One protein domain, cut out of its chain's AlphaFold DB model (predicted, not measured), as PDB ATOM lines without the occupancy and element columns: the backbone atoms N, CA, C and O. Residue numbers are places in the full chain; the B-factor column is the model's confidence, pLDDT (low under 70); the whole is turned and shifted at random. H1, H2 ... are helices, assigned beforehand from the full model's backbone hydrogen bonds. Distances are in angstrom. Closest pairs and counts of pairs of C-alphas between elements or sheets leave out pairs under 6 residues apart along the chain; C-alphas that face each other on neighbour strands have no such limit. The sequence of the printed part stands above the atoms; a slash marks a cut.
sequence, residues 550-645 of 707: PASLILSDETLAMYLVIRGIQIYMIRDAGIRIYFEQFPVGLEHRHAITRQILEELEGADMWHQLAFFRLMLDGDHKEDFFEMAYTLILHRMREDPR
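This is residues 550 to 645 of the 707 residues of the protein "Cdk7 protein" of Symbiodinium sp. CCMP2592 (UniProt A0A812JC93). Four helices, H1, H2, H4 and H5, form a small bundle, and H3 folds back from H2 as a hairpin on the side of H2 away from H5. H2 is in the middle, with H4 and H5 beside it, and H1 lies by H4 and H5 near the start of H2. The printed part has 96 residues with five named helices, H1 to H5 in order, and no named strand: all helix. It is compact, with a radius of gyration of the C-alphas of 13.4 A, yet elongated in outline, 44 by 28 by 22 A.

H5, residues 622 to 642, touches H2, residues 571 to 585, with residues 624 to 632 alone; they run opposite ways at a shallow tilt of 32 degrees, and their closest C-alphas, of Ile 581 and His 624, are 6.3 A apart. H4, residues 609 to 619, touches H2, the same way at 6 degrees, a shallow tilt; the closest C-alphas are those of Ile 571 and Met 609, 5.8 A. H1, residues 557 to 566, touches H4, opposite ways at a steep tilt of 42 degrees, closest at Ala 561 and Trp 610, C-alphas 5.0 A apart. H3, residues 590 to 603, and H2 form a helical hairpin and only just touch, with 3 pairs of C-alphas within 8 A, the closest those of Ile 579 and Thr 597, 7.0 A. H3 and H5 are apart. Each O i to N i+4 pair is within hydrogen-bond range in H1, H2, H4 and H5, and 8 of 10 in H3.

H5 is 30.9 A long, H2 21.4 A, H3 20.4 A, H4 15.5 A and H1 13.9 A. C-alpha 557 begins H1 at (147.918, 102.028, 113.668), and C-alpha 642 ends H5 at (149.817, 123.201, 123.512).

The C-alphas of Glu 591 and Arg 645 are the two farthest apart, 43.9 A. The four links are tight, and the printed part has no cut. Mean pLDDT of the printed part is 79.9, and 21 residues are under 70, among them 636 to 645.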
ATOM      1  N   PRO A 550     159.168  98.160 121.602       71.38
ATOM      2  CA  PRO A 550     159.300  99.023 120.431       71.38
ATOM      3  C   PRO A 550     158.130 100.020 120.354       71.38
ATOM      4  O   PRO A 550     156.984  99.638 120.611       71.38
ATOM      5  N   ALA A 551     158.408 101.277 120.003       66.38
ATOM      6  CA  ALA A 551     157.430 102.342 119.785       66.38
ATOM      7  C   ALA A 551     156.329 101.929 118.795       66.38
ATOM      8  O   ALA A 551     155.140 102.171 119.034       66.38
ATOM      9  N   SER A 552     156.702 101.202 117.742       75.06
ATOM     10  CA  SER A 552     155.772 100.647 116.758       75.06
ATOM     11  C   SER A 552     154.764  99.654 117.362       75.06
ATOM     12  O   SER A 552     153.718  99.397 116.770       75.06
ATOM     13  N   LEU A 553     155.012  99.102 118.554       71.88
ATOM     14  CA  LEU A 553     154.118  98.151 119.228       71.88
ATOM     15  C   LEU A 553     153.313  98.761 120.385       71.88
ATOM     16  O   LEU A 553     152.512  98.049 121.001       71.88
ATOM     17  N   ILE A 554     153.508 100.048 120.693       58.56
ATOM     18  CA  ILE A 554     152.818 100.713 121.808       58.56
ATOM     19  C   ILE A 554     151.315 100.840 121.513       58.56
ATOM     20  O   ILE A 554     150.497 100.398 122.322       58.56
ATOM     21  N   LEU A 555     150.943 101.392 120.353       61.44
ATOM     22  CA  LEU A 555     149.560 101.494 119.872       61.44
ATOM     23  C   LEU A 555     149.393 100.773 118.527       61.44
ATOM     24  O   LEU A 555     150.353 100.618 117.774       61.44
ATOM     25  N   SER A 556     148.162 100.335 118.232       76.00
ATOM     26  CA  SER A 556     147.804  99.918 116.870       76.00
ATOM     27  C   SER A 556     147.752 101.135 115.946       76.00
ATOM     28  O   SER A 556     147.526 102.253 116.423       76.00
ATOM     29  N   ASP A 557     147.926 100.930 114.641       73.69
ATOM     30  CA  ASP A 557     147.918 102.028 113.668       73.69
ATOM     31  C   ASP A 557     146.574 102.758 113.653       73.69
ATOM     32  O   ASP A 557     146.544 103.979 113.562       73.69
ATOM     33  N   GLU A 558     145.458 102.045 113.833       64.25
ATOM     34  CA  GLU A 558     144.115 102.637 113.898       64.25
ATOM     35  C   GLU A 558     143.995 103.552 115.120       64.25
ATOM     36  O   GLU A 558     143.469 104.663 115.055       64.25
ATOM     37  N   THR A 559     144.523 103.086 116.255       52.75
ATOM     38  CA  THR A 559     144.487 103.835 117.511       52.75
ATOM     39  C   THR A 559     145.380 105.069 117.420       52.75
ATOM     40  O   THR A 559     144.994 106.146 117.873       52.75
ATOM     41  N   LEU A 560     146.570 104.929 116.836       69.12
ATOM     42  CA  LEU A 560     147.499 106.034 116.643       69.12
ATOM     43  C   LEU A 560     146.938 107.068 115.656       69.12
ATOM     44  O   LEU A 560     146.947 108.257 115.968       69.12
ATOM     45  N   ALA A 561     146.367 106.623 114.534       66.38
ATOM     46  CA  ALA A 561     145.680 107.474 113.566       66.38
ATOM     47  C   ALA A 561     144.555 108.280 114.217       66.38
ATOM     48  O   ALA A 561     144.474 109.493 114.037       66.38
ATOM     49  N   MET A 562     143.733 107.628 115.043       63.53
ATOM     50  CA  MET A 562     142.676 108.292 115.799       63.53
ATOM     51  C   MET A 562     143.239 109.402 116.700       63.53
ATOM     52  O   MET A 562     142.697 110.503 116.709       63.53
ATOM     53  N   TYR A 563     144.336 109.163 117.429       56.88
ATOM     54  CA  TYR A 563     144.954 110.201 118.265       56.88
ATOM     55  C   TYR A 563     145.525 111.363 117.453       56.88
ATOM     56  O   TYR A 563     145.387 112.511 117.873       56.88
ATOM     57  N   LEU A 564     146.135 111.089 116.302       75.12
ATOM     58  CA  LEU A 564     146.648 112.123 115.403       75.12
ATOM     59  C   LEU A 564     145.507 113.017 114.897       75.12
ATOM     60  O   LEU A 564     145.584 114.241 115.013       75.12
ATOM     61  N   VAL A 565     144.400 112.407 114.462       72.19
ATOM     62  CA  VAL A 565     143.189 113.112 114.011       72.19
ATOM     63  C   VAL A 565     142.539 113.900 115.155       72.19
ATOM     64  O   VAL A 565     142.274 115.091 115.007       72.19
ATOM     65  N   ILE A 566     142.360 113.292 116.335       55.38
ATOM     66  CA  ILE A 566     141.799 113.946 117.537       55.38
ATOM     67  C   ILE A 566     142.683 115.089 118.048       55.38
ATOM     68  O   ILE A 566     142.221 115.918 118.829       55.38
ATOM     69  N   ARG A 567     143.955 115.159 117.654       67.56
ATOM     70  CA  ARG A 567     144.847 116.275 117.999       67.56
ATOM     71  C   ARG A 567     144.997 117.294 116.874       67.56
ATOM     72  O   ARG A 567     145.686 118.293 117.061       67.56
ATOM     73  N   GLY A 568     144.315 117.094 115.747       70.50
ATOM     74  CA  GLY A 568     144.378 117.996 114.600       70.50
ATOM     75  C   GLY A 568     145.750 117.981 113.929       70.50
ATOM     76  O   GLY A 568     146.117 118.955 113.270       70.50
ATOM     77  N   ILE A 569     146.519 116.903 114.127       83.06
ATOM     78  CA  ILE A 569     147.787 116.697 113.437       83.06
ATOM     79  C   ILE A 569     147.448 116.371 111.994       83.06
ATOM     80  O   ILE A 569     146.700 115.435 111.704       83.06
ATOM     81  N   GLN A 570     147.970 117.196 111.098       86.44
ATOM     82  CA  GLN A 570     147.632 117.106 109.695       86.44
ATOM     83  C   GLN A 570     148.307 115.897 109.065       86.44
ATOM     84  O   GLN A 570     149.459 115.577 109.356       86.44
ATOM     85  N   ILE A 571     147.580 115.245 108.164       87.50
ATOM     86  CA  ILE A 571     148.015 114.001 107.534       87.50
ATOM     87  C   ILE A 571     149.342 114.150 106.774       87.50
ATOM     88  O   ILE A 571     150.197 113.273 106.843       87.50
ATOM     89  N   TYR A 572     149.579 115.311 106.154       88.38
ATOM     90  CA  TYR A 572     150.833 115.590 105.454       88.38
ATOM     91  C   TYR A 572     152.050 115.590 106.391       88.38
ATOM     92  O   TYR A 572     153.122 115.180 105.970       88.38
ATOM     93  N   MET A 573     151.902 115.951 107.673       86.94
ATOM     94  CA  MET A 573     153.030 115.961 108.617       86.94
ATOM     95  C   MET A 573     153.562 114.550 108.884       86.94
ATOM     96  O   MET A 573     154.764 114.354 109.050       86.94
ATOM     97  N   ILE A 574     152.664 113.563 108.920       92.19
ATOM     98  CA  ILE A 574     153.022 112.153 109.092       92.19
ATOM     99  C   ILE A 574     153.636 111.608 107.810       92.19
ATOM    100  O   ILE A 574     154.663 110.936 107.860       92.19
ATOM    101  N   ARG A 575     153.060 111.971 106.663       93.06
ATOM    102  CA  ARG A 575     153.602 111.641 105.347       93.06
ATOM    103  C   ARG A 575     155.036 112.127 105.163       93.06
ATOM    104  O   ARG A 575     155.907 111.342 104.801       93.06
ATOM    105  N   ASP A 576     155.291 113.396 105.461       89.69
ATOM    106  CA  ASP A 576     156.596 114.026 105.266       89.69
ATOM    107  C   ASP A 576     157.636 113.456 106.238       89.69
ATOM    108  O   ASP A 576     158.781 113.210 105.858       89.69
ATOM    109  N   ALA A 577     157.229 113.166 107.480       88.00
ATOM    110  CA  ALA A 577     158.075 112.467 108.444       88.00
ATOM    111  C   ALA A 577     158.450 111.058 107.956       88.00
ATOM    112  O   ALA A 577     159.616 110.675 108.041       88.00
ATOM    113  N   GLY A 578     157.487 110.313 107.406       90.94
ATOM    114  CA  GLY A 578     157.718 108.985 106.845       90.94
ATOM    115  C   GLY A 578     158.661 109.010 105.642       90.94
ATOM    116  O   GLY A 578     159.604 108.226 105.591       90.94
ATOM    117  N   ILE A 579     158.477 109.957 104.716       92.06
ATOM    118  CA  ILE A 579     159.357 110.142 103.548       92.06
ATOM    119  C   ILE A 579     160.777 110.528 103.983       92.06
ATOM    120  O   ILE A 579     161.754 110.010 103.442       92.06
ATOM    121  N   ARG A 580     160.914 111.417 104.975       91.81
ATOM    122  CA  ARG A 580     162.227 111.809 105.502       91.81
ATOM    123  C   ARG A 580     162.979 110.600 106.052       91.81
ATOM    124  O   ARG A 580     164.113 110.360 105.651       91.81
ATOM    125  N   ILE A 581     162.324 109.827 106.912       88.69
ATOM    126  CA  ILE A 581     162.914 108.650 107.559       88.69
ATOM    127  C   ILE A 581     163.169 107.530 106.542       88.69
ATOM    128  O   ILE A 581     164.173 106.825 106.628       88.69
ATOM    129  N   TYR A 582     162.337 107.422 105.505       94.12
ATOM    130  CA  TYR A 582     162.589 106.528 104.381       94.12
ATOM    131  C   TYR A 582     163.916 106.848 103.678       94.12
ATOM    132  O   TYR A 582     164.685 105.934 103.390       94.12
ATOM    133  N   PHE A 583     164.244 108.124 103.449       92.44
ATOM    134  CA  PHE A 583     165.536 108.501 102.855       92.44
ATOM    135  C   PHE A 583     166.722 108.425 103.823       92.44
ATOM    136  O   PHE A 583     167.865 108.381 103.363       92.44
ATOM    137  N   GLU A 584     166.476 108.415 105.133       89.06
ATOM    138  CA  GLU A 584     167.498 108.093 106.137       89.06
ATOM    139  C   GLU A 584     167.845 106.598 106.082       89.06
ATOM    140  O   GLU A 584     169.024 106.245 106.043       89.06
ATOM    141  N   GLN A 585     166.833 105.730 105.959       90.56
ATOM    142  CA  GLN A 585     167.012 104.284 105.799       90.56
ATOM    143  C   GLN A 585     167.595 103.906 104.427       90.56
ATOM    144  O   GLN A 585     168.453 103.027 104.330       90.56
ATOM    145  N   PHE A 586     167.146 104.577 103.364       90.00
ATOM    146  CA  PHE A 586     167.548 104.338 101.980       90.00
ATOM    147  C   PHE A 586     168.150 105.614 101.374       90.00
ATOM    148  O   PHE A 586     167.471 106.349 100.651       90.00
ATOM    149  N   PRO A 587     169.430 105.913 101.649       86.81
ATOM    150  CA  PRO A 587     170.074 107.104 101.118       86.81
ATOM    151  C   PRO A 587     170.228 107.001  99.596       86.81
ATOM    152  O   PRO A 587     171.029 106.223  99.080       86.81
ATOM    153  N   VAL A 588     169.472 107.825  98.869       86.25
ATOM    154  CA  VAL A 588     169.541 107.940  97.402       86.25
ATOM    155  C   VAL A 588     170.026 109.335  97.001       86.25
ATOM    156  O   VAL A 588     169.771 110.320  97.706       86.25
ATOM    157  N   GLY A 589     170.722 109.428  95.863       84.50
ATOM    158  CA  GLY A 589     171.150 110.698  95.270       84.50
ATOM    159  C   GLY A 589     169.970 111.612  94.920       84.50
ATOM    160  O   GLY A 589     168.880 111.135  94.601       84.50
ATOM    161  N   LEU A 590     170.197 112.931  94.967       77.00
ATOM    162  CA  LEU A 590     169.176 113.974  94.770       77.00
ATOM    163  C   LEU A 590     168.327 113.779  93.503       77.00
ATOM    164  O   LEU A 590     167.114 113.964  93.552       77.00
ATOM    165  N   GLU A 591     168.940 113.326  92.408       77.06
ATOM    166  CA  GLU A 591     168.265 113.088  91.122       77.06
ATOM    167  C   GLU A 591     167.140 112.041  91.211       77.06
ATOM    168  O   GLU A 591     166.123 112.158  90.533       77.06
ATOM    169  N   HIS A 592     167.280 111.049  92.095       81.50
ATOM    170  CA  HIS A 592     166.311 109.963  92.260       81.50
ATOM    171  C   HIS A 592     165.326 110.222  93.408       81.50
ATOM    172  O   HIS A 592     164.242 109.639  93.424       81.50
ATOM    173  N   ARG A 593     165.657 111.123  94.349       86.44
ATOM    174  CA  ARG A 593     164.767 111.474  95.470       86.44
ATOM    175  C   ARG A 593     163.436 112.025  94.978       86.44
ATOM    176  O   ARG A 593     162.397 111.604  95.462       86.44
ATOM    177  N   HIS A 594     163.454 112.904  93.977       84.25
ATOM    178  CA  HIS A 594     162.223 113.477  93.431       84.25
ATOM    179  C   HIS A 594     161.303 112.429  92.794       84.25
ATOM    180  O   HIS A 594     160.090 112.495  92.983       84.25
ATOM    181  N   ALA A 595     161.866 111.455  92.073       85.62
ATOM    182  CA  ALA A 595     161.090 110.378  91.464       85.62
ATOM    183  C   ALA A 595     160.468 109.458  92.527       85.62
ATOM    184  O   ALA A 595     159.285 109.143  92.449       85.62
ATOM    185  N   ILE A 596     161.240 109.097  93.557       86.38
ATOM    186  CA  ILE A 596     160.782 108.220  94.642       86.38
ATOM    187  C   ILE A 596     159.749 108.921  95.530       86.38
ATOM    188  O   ILE A 596     158.728 108.328  95.861       86.38
ATOM    189  N   THR A 597     159.962 110.195  95.876       90.25
ATOM    190  CA  THR A 597     158.966 110.989  96.608       90.25
ATOM    191  C   THR A 597     157.660 111.053  95.831       90.25
ATOM    192  O   THR A 597     156.606 110.841  96.417       90.25
ATOM    193  N   ARG A 598     157.713 111.301  94.514       87.88
ATOM    194  CA  ARG A 598     156.509 111.324  93.677       87.88
ATOM    195  C   ARG A 598     155.775 109.984  93.726       87.88
ATOM    196  O   ARG A 598     154.580 109.983  93.979       87.88
ATOM    197  N   GLN A 599     156.494 108.874  93.589       91.69
ATOM    198  CA  GLN A 599     155.904 107.539  93.664       91.69
ATOM    199  C   GLN A 599     155.251 107.261  95.030       91.69
ATOM    200  O   GLN A 599     154.136 106.757  95.084       91.69
ATOM    201  N   ILE A 600     155.900 107.628  96.141       90.19
ATOM    202  CA  ILE A 600     155.310 107.478  97.485       90.19
ATOM    203  C   ILE A 600     154.063 108.360  97.638       90.19
ATOM    204  O   ILE A 600     153.087 107.947  98.255       90.19
ATOM    205  N   LEU A 601     154.079 109.580  97.095       89.94
ATOM    206  CA  LEU A 601     152.926 110.480  97.149       89.94
ATOM    207  C   LEU A 601     151.747 109.975  96.309       89.94
ATOM    208  O   LEU A 601     150.616 110.136  96.755       89.94
ATOM    209  N   GLU A 602     152.008 109.362  95.152       91.12
ATOM    210  CA  GLU A 602     150.997 108.716  94.300       91.12
ATOM    211  C   GLU A 602     150.361 107.509  95.014       91.12
ATOM    212  O   GLU A 602     149.140 107.389  95.051       91.12
ATOM    213  N   GLU A 603     151.158 106.662  95.673       89.12
ATOM    214  CA  GLU A 603     150.654 105.518  96.458       89.12
ATOM    215  C   GLU A 603     149.842 105.944  97.694       89.12
ATOM    216  O   GLU A 603     148.951 105.229  98.153       89.12
ATOM    217  N   LEU A 604     150.143 107.119  98.252       90.31
ATOM    218  CA  LEU A 604     149.436 107.682  99.403       90.31
ATOM    219  C   LEU A 604     148.334 108.676  99.006       90.31
ATOM    220  O   LEU A 604     147.768 109.349  99.876       90.31
ATOM    221  N   GLU A 605     148.018 108.795  97.718       89.62
ATOM    222  CA  GLU A 605     146.977 109.694  97.239       89.62
ATOM    223  C   GLU A 605     145.595 109.208  97.706       89.62
ATOM    224  O   GLU A 605     145.189 108.072  97.480       89.62
ATOM    225  N   GLY A 606     144.870 110.063  98.434       82.19
ATOM    226  CA  GLY A 606     143.576 109.707  99.029       82.19
ATOM    227  C   GLY A 606     143.648 108.752 100.230       82.19
ATOM    228  O   GLY A 606     142.609 108.445 100.813       82.19
ATOM    229  N   ALA A 607     144.844 108.315 100.640       86.19
ATOM    230  CA  ALA A 607     145.031 107.470 101.814       86.19
ATOM    231  C   ALA A 607     144.728 108.247 103.105       86.19
ATOM    232  O   ALA A 607     145.253 109.345 103.317       86.19
ATOM    233  N   ASP A 608     143.911 107.664 103.986       84.44
ATOM    234  CA  ASP A 608     143.645 108.225 105.312       84.44
ATOM    235  C   ASP A 608     144.851 108.065 106.265       84.44
ATOM    236  O   ASP A 608     145.858 107.421 105.955       84.44
ATOM    237  N   MET A 609     144.765 108.679 107.449       86.94
ATOM    238  CA  MET A 609     145.854 108.688 108.435       86.94
ATOM    239  C   MET A 609     146.306 107.274 108.832       86.94
ATOM    240  O   MET A 609     147.484 107.046 109.098       86.94
ATOM    241  N   TRP A 610     145.375 106.323 108.876       86.94
ATOM    242  CA  TRP A 610     145.673 104.941 109.225       86.94
ATOM    243  C   TRP A 610     146.443 104.239 108.106       86.94
ATOM    244  O   TRP A 610     147.487 103.644 108.378       86.94
ATOM    245  N   HIS A 611     145.997 104.376 106.856       87.94
ATOM    246  CA  HIS A 611     146.679 103.794 105.699       87.94
ATOM    247  C   HIS A 611     148.110 104.325 105.550       87.94
ATOM    248  O   HIS A 611     149.014 103.557 105.229       87.94
ATOM    249  N   GLN A 612     148.353 105.606 105.848       90.94
ATOM    250  CA  GLN A 612     149.708 106.167 105.815       90.94
ATOM    251  C   GLN A 612     150.615 105.582 106.905       90.94
ATOM    252  O   GLN A 612     151.765 105.239 106.629       90.94
ATOM    253  N   LEU A 613     150.110 105.407 108.130       88.94
ATOM    254  CA  LEU A 613     150.870 104.744 109.198       88.94
ATOM    255  C   LEU A 613     151.190 103.289 108.845       88.94
ATOM    256  O   LEU A 613     152.326 102.854 109.033       88.94
ATOM    257  N   ALA A 614     150.216 102.556 108.301       89.31
ATOM    258  CA  ALA A 614     150.401 101.178 107.866       89.31
ATOM    259  C   ALA A 614     151.423 101.076 106.719       89.31
ATOM    260  O   ALA A 614     152.291 100.203 106.745       89.31
ATOM    261  N   PHE A 615     151.382 102.003 105.758       93.50
ATOM    262  CA  PHE A 615     152.353 102.090 104.667       93.50
ATOM    263  C   PHE A 615     153.783 102.250 105.201       93.50
ATOM    264  O   PHE A 615     154.649 101.426 104.907       93.50
ATOM    265  N   PHE A 616     154.038 103.240 106.064       92.62
ATOM    266  CA  PHE A 616     155.380 103.442 106.626       92.62
ATOM    267  C   PHE A 616     155.793 102.338 107.605       92.62
ATOM    268  O   PHE A 616     156.975 102.018 107.699       92.62
ATOM    269  N   ARG A 617     154.845 101.672 108.277       90.38
ATOM    270  CA  ARG A 617     155.124 100.484 109.098       90.38
ATOM    271  C   ARG A 617     155.686  99.320 108.282       90.38
ATOM    272  O   ARG A 617     156.449  98.527 108.844       90.38
ATOM    273  N   LEU A 618     155.242  99.182 107.033       90.75
ATOM    274  CA  LEU A 618     155.676  98.140 106.101       90.75
ATOM    275  C   LEU A 618     156.947  98.534 105.339       90.75
ATOM    276  O   LEU A 618     157.737  97.661 105.006       90.75
ATOM    277  N   MET A 619     157.135  99.830 105.074       90.12
ATOM    278  CA  MET A 619     158.261 100.353 104.294       90.12
ATOM    279  C   MET A 619     159.527 100.622 105.117       90.12
ATOM    280  O   MET A 619     160.620 100.654 104.555       90.12
ATOM    281  N   LEU A 620     159.392 100.858 106.424       90.44
ATOM    282  CA  LEU A 620     160.507 101.145 107.326       90.44
ATOM    283  C   LEU A 620     160.856  99.923 108.179       90.44
ATOM    284  O   LEU A 620     159.973  99.194 108.636       90.44
ATOM    285  N   ASP A 621     162.145  99.764 108.480       86.69
ATOM    286  CA  ASP A 621     162.694  98.644 109.244       86.69
ATOM    287  C   ASP A 621     163.556  99.105 110.425       86.69
ATOM    288  O   ASP A 621     164.147 100.188 110.427       86.69
ATOM    289  N   GLY A 622     163.674  98.231 111.428       87.25
ATOM    290  CA  GLY A 622     164.613  98.399 112.538       87.25
ATOM    291  C   GLY A 622     164.436  99.720 113.288       87.25
ATOM    292  O   GLY A 622     163.317 100.091 113.628       87.25
ATOM    293  N   ASP A 623     165.542 100.417 113.555       83.31
ATOM    294  CA  ASP A 623     165.531 101.678 114.305       83.31
ATOM    295  C   ASP A 623     164.749 102.792 113.587       83.31
ATOM    296  O   ASP A 623     163.982 103.484 114.243       83.31
ATOM    297  N   HIS A 624     164.820 102.900 112.256       87.44
ATOM    298  CA  HIS A 624     164.109 103.942 111.497       87.44
ATOM    299  C   HIS A 624     162.587 103.814 111.619       87.44
ATOM    300  O   HIS A 624     161.869 104.804 111.760       87.44
ATOM    301  N   LYS A 625     162.079 102.578 111.629       88.62
ATOM    302  CA  LYS A 625     160.671 102.319 111.938       88.62
ATOM    303  C   LYS A 625     160.312 102.839 113.323       88.62
ATOM    304  O   LYS A 625     159.287 103.493 113.486       88.62
ATOM    305  N   GLU A 626     161.139 102.551 114.321       85.62
ATOM    306  CA  GLU A 626     160.891 103.008 115.686       85.62
ATOM    307  C   GLU A 626     160.959 104.533 115.794       85.62
ATOM    308  O   GLU A 626     160.069 105.126 116.399       85.62
ATOM    309  N   ASP A 627     161.908 105.172 115.115       79.12
ATOM    310  CA  ASP A 627     162.062 106.626 115.075       79.12
ATOM    311  C   ASP A 627     160.845 107.313 114.427       79.12
ATOM    312  O   ASP A 627     160.387 108.358 114.898       79.12
ATOM    313  N   PHE A 628     160.245 106.699 113.399       91.69
ATOM    314  CA  PHE A 628     159.001 107.185 112.790       91.69
ATOM    315  C   PHE A 628     157.830 107.160 113.775       91.69
ATOM    316  O   PHE A 628     157.103 108.149 113.918       91.69
ATOM    317  N   PHE A 629     157.661 106.056 114.503       84.44
ATOM    318  CA  PHE A 629     156.602 105.958 115.503       84.44
ATOM    319  C   PHE A 629     156.874 106.865 116.716       84.44
ATOM    320  O   PHE A 629     155.946 107.520 117.192       84.44
ATOM    321  N   GLU A 630     158.121 106.994 117.179       77.50
ATOM    322  CA  GLU A 630     158.515 107.952 118.227       77.50
ATOM    323  C   GLU A 630     158.215 109.404 117.815       77.50
ATOM    324  O   GLU A 630     157.696 110.183 118.623       77.50
ATOM    325  N   MET A 631     158.442 109.763 116.548       84.06
ATOM    326  CA  MET A 631     158.068 111.066 115.991       84.06
ATOM    327  C   MET A 631     156.551 111.290 116.044       84.06
ATOM    328  O   MET A 631     156.101 112.331 116.528       84.06
ATOM    329  N   ALA A 632     155.749 110.306 115.620       77.56
ATOM    330  CA  ALA A 632     154.289 110.394 115.672       77.56
ATOM    331  C   ALA A 632     153.776 110.597 117.112       77.56
ATOM    332  O   ALA A 632     152.932 111.464 117.359       77.56
ATOM    333  N   TYR A 633     154.334 109.875 118.092       74.31
ATOM    334  CA  TYR A 633     154.012 110.097 119.506       74.31
ATOM    335  C   TYR A 633     154.469 111.468 120.003       74.31
ATOM    336  O   TYR A 633     153.760 112.109 120.779       74.31
ATOM    337  N   THR A 634     155.629 111.942 119.557       74.19
ATOM    338  CA  THR A 634     156.155 113.257 119.934       74.19
ATOM    339  C   THR A 634     155.253 114.378 119.432       74.19
ATOM    340  O   THR A 634     154.958 115.293 120.199       74.19
ATOM    341  N   LEU A 635     154.732 114.281 118.205       73.50
ATOM    342  CA  LEU A 635     153.755 115.233 117.670       73.50
ATOM    343  C   LEU A 635     152.475 115.264 118.516       73.50
ATOM    344  O   LEU A 635     151.991 116.341 118.865       73.50
ATOM    345  N   ILE A 636     151.965 114.096 118.918       66.00
ATOM    346  CA  ILE A 636     150.799 113.994 119.811       66.00
ATOM    347  C   ILE A 636     151.089 114.662 121.154       66.00
ATOM    348  O   ILE A 636     150.293 115.477 121.618       66.00
ATOM    349  N   LEU A 637     152.224 114.348 121.779       61.84
ATOM    350  CA  LEU A 637     152.602 114.885 123.086       61.84
ATOM    351  C   LEU A 637     152.847 116.395 123.043       61.84
ATOM    352  O   LEU A 637     152.443 117.110 123.960       61.84
ATOM    353  N   HIS A 638     153.469 116.885 121.972       66.31
ATOM    354  CA  HIS A 638     153.646 118.308 121.730       66.31
ATOM    355  C   HIS A 638     152.288 118.999 121.642       66.31
ATOM    356  O   HIS A 638     152.024 119.956 122.366       66.31
ATOM    357  N   ARG A 639     151.375 118.445 120.839       63.78
ATOM    358  CA  ARG A 639     150.049 119.026 120.664       63.78
ATOM    359  C   ARG A 639     149.200 118.961 121.930       63.78
ATOM    360  O   ARG A 639     148.478 119.904 122.223       63.78
ATOM    361  N   MET A 640     149.347 117.901 122.721       52.94
ATOM    362  CA  MET A 640     148.745 117.786 124.054       52.94
ATOM    363  C   MET A 640     149.265 118.838 125.038       52.94
ATOM    364  O   MET A 640     148.534 119.233 125.943       52.94
ATOM    365  N   ARG A 641     150.521 119.274 124.889       53.41
ATOM    366  CA  ARG A 641     151.112 120.330 125.719       53.41
ATOM    367  C   ARG A 641     150.605 121.718 125.327       53.41
ATOM    368  O   ARG A 641     150.484 122.569 126.202       53.41
ATOM    369  N   GLU A 642     150.334 121.935 124.043       57.50
ATOM    370  CA  GLU A 642     149.817 123.201 123.512       57.50
ATOM    371  C   GLU A 642     148.306 123.371 123.710       57.50
ATOM    372  O   GLU A 642     147.868 124.441 124.127       57.50
ATOM    373  N   ASP A 643     147.512 122.328 123.439       54.69
ATOM    374  CA  ASP A 643     146.063 122.317 123.660       54.69
ATOM    375  C   ASP A 643     145.633 121.031 124.401       54.69
ATOM    376  O   ASP A 643     145.561 119.943 123.812       54.69
ATOM    377  N   PRO A 644     145.331 121.126 125.710       49.44
ATOM    378  CA  PRO A 644     144.983 119.967 126.526       49.44
ATOM    379  C   PRO A 644     143.584 119.390 126.230       49.44
ATOM    380  O   PRO A 644     143.256 118.308 126.726       49.44
ATOM    381  N   ARG A 645     142.745 120.064 125.429       47.56
ATOM    382  CA  ARG A 645     141.340 119.687 125.180       47.56
ATOM    383  C   ARG A 645     141.221 118.620 124.070       47.56
ATOM    384  O   ARG A 645     141.970 118.683 123.097       47.56
TER     385      ARG A 645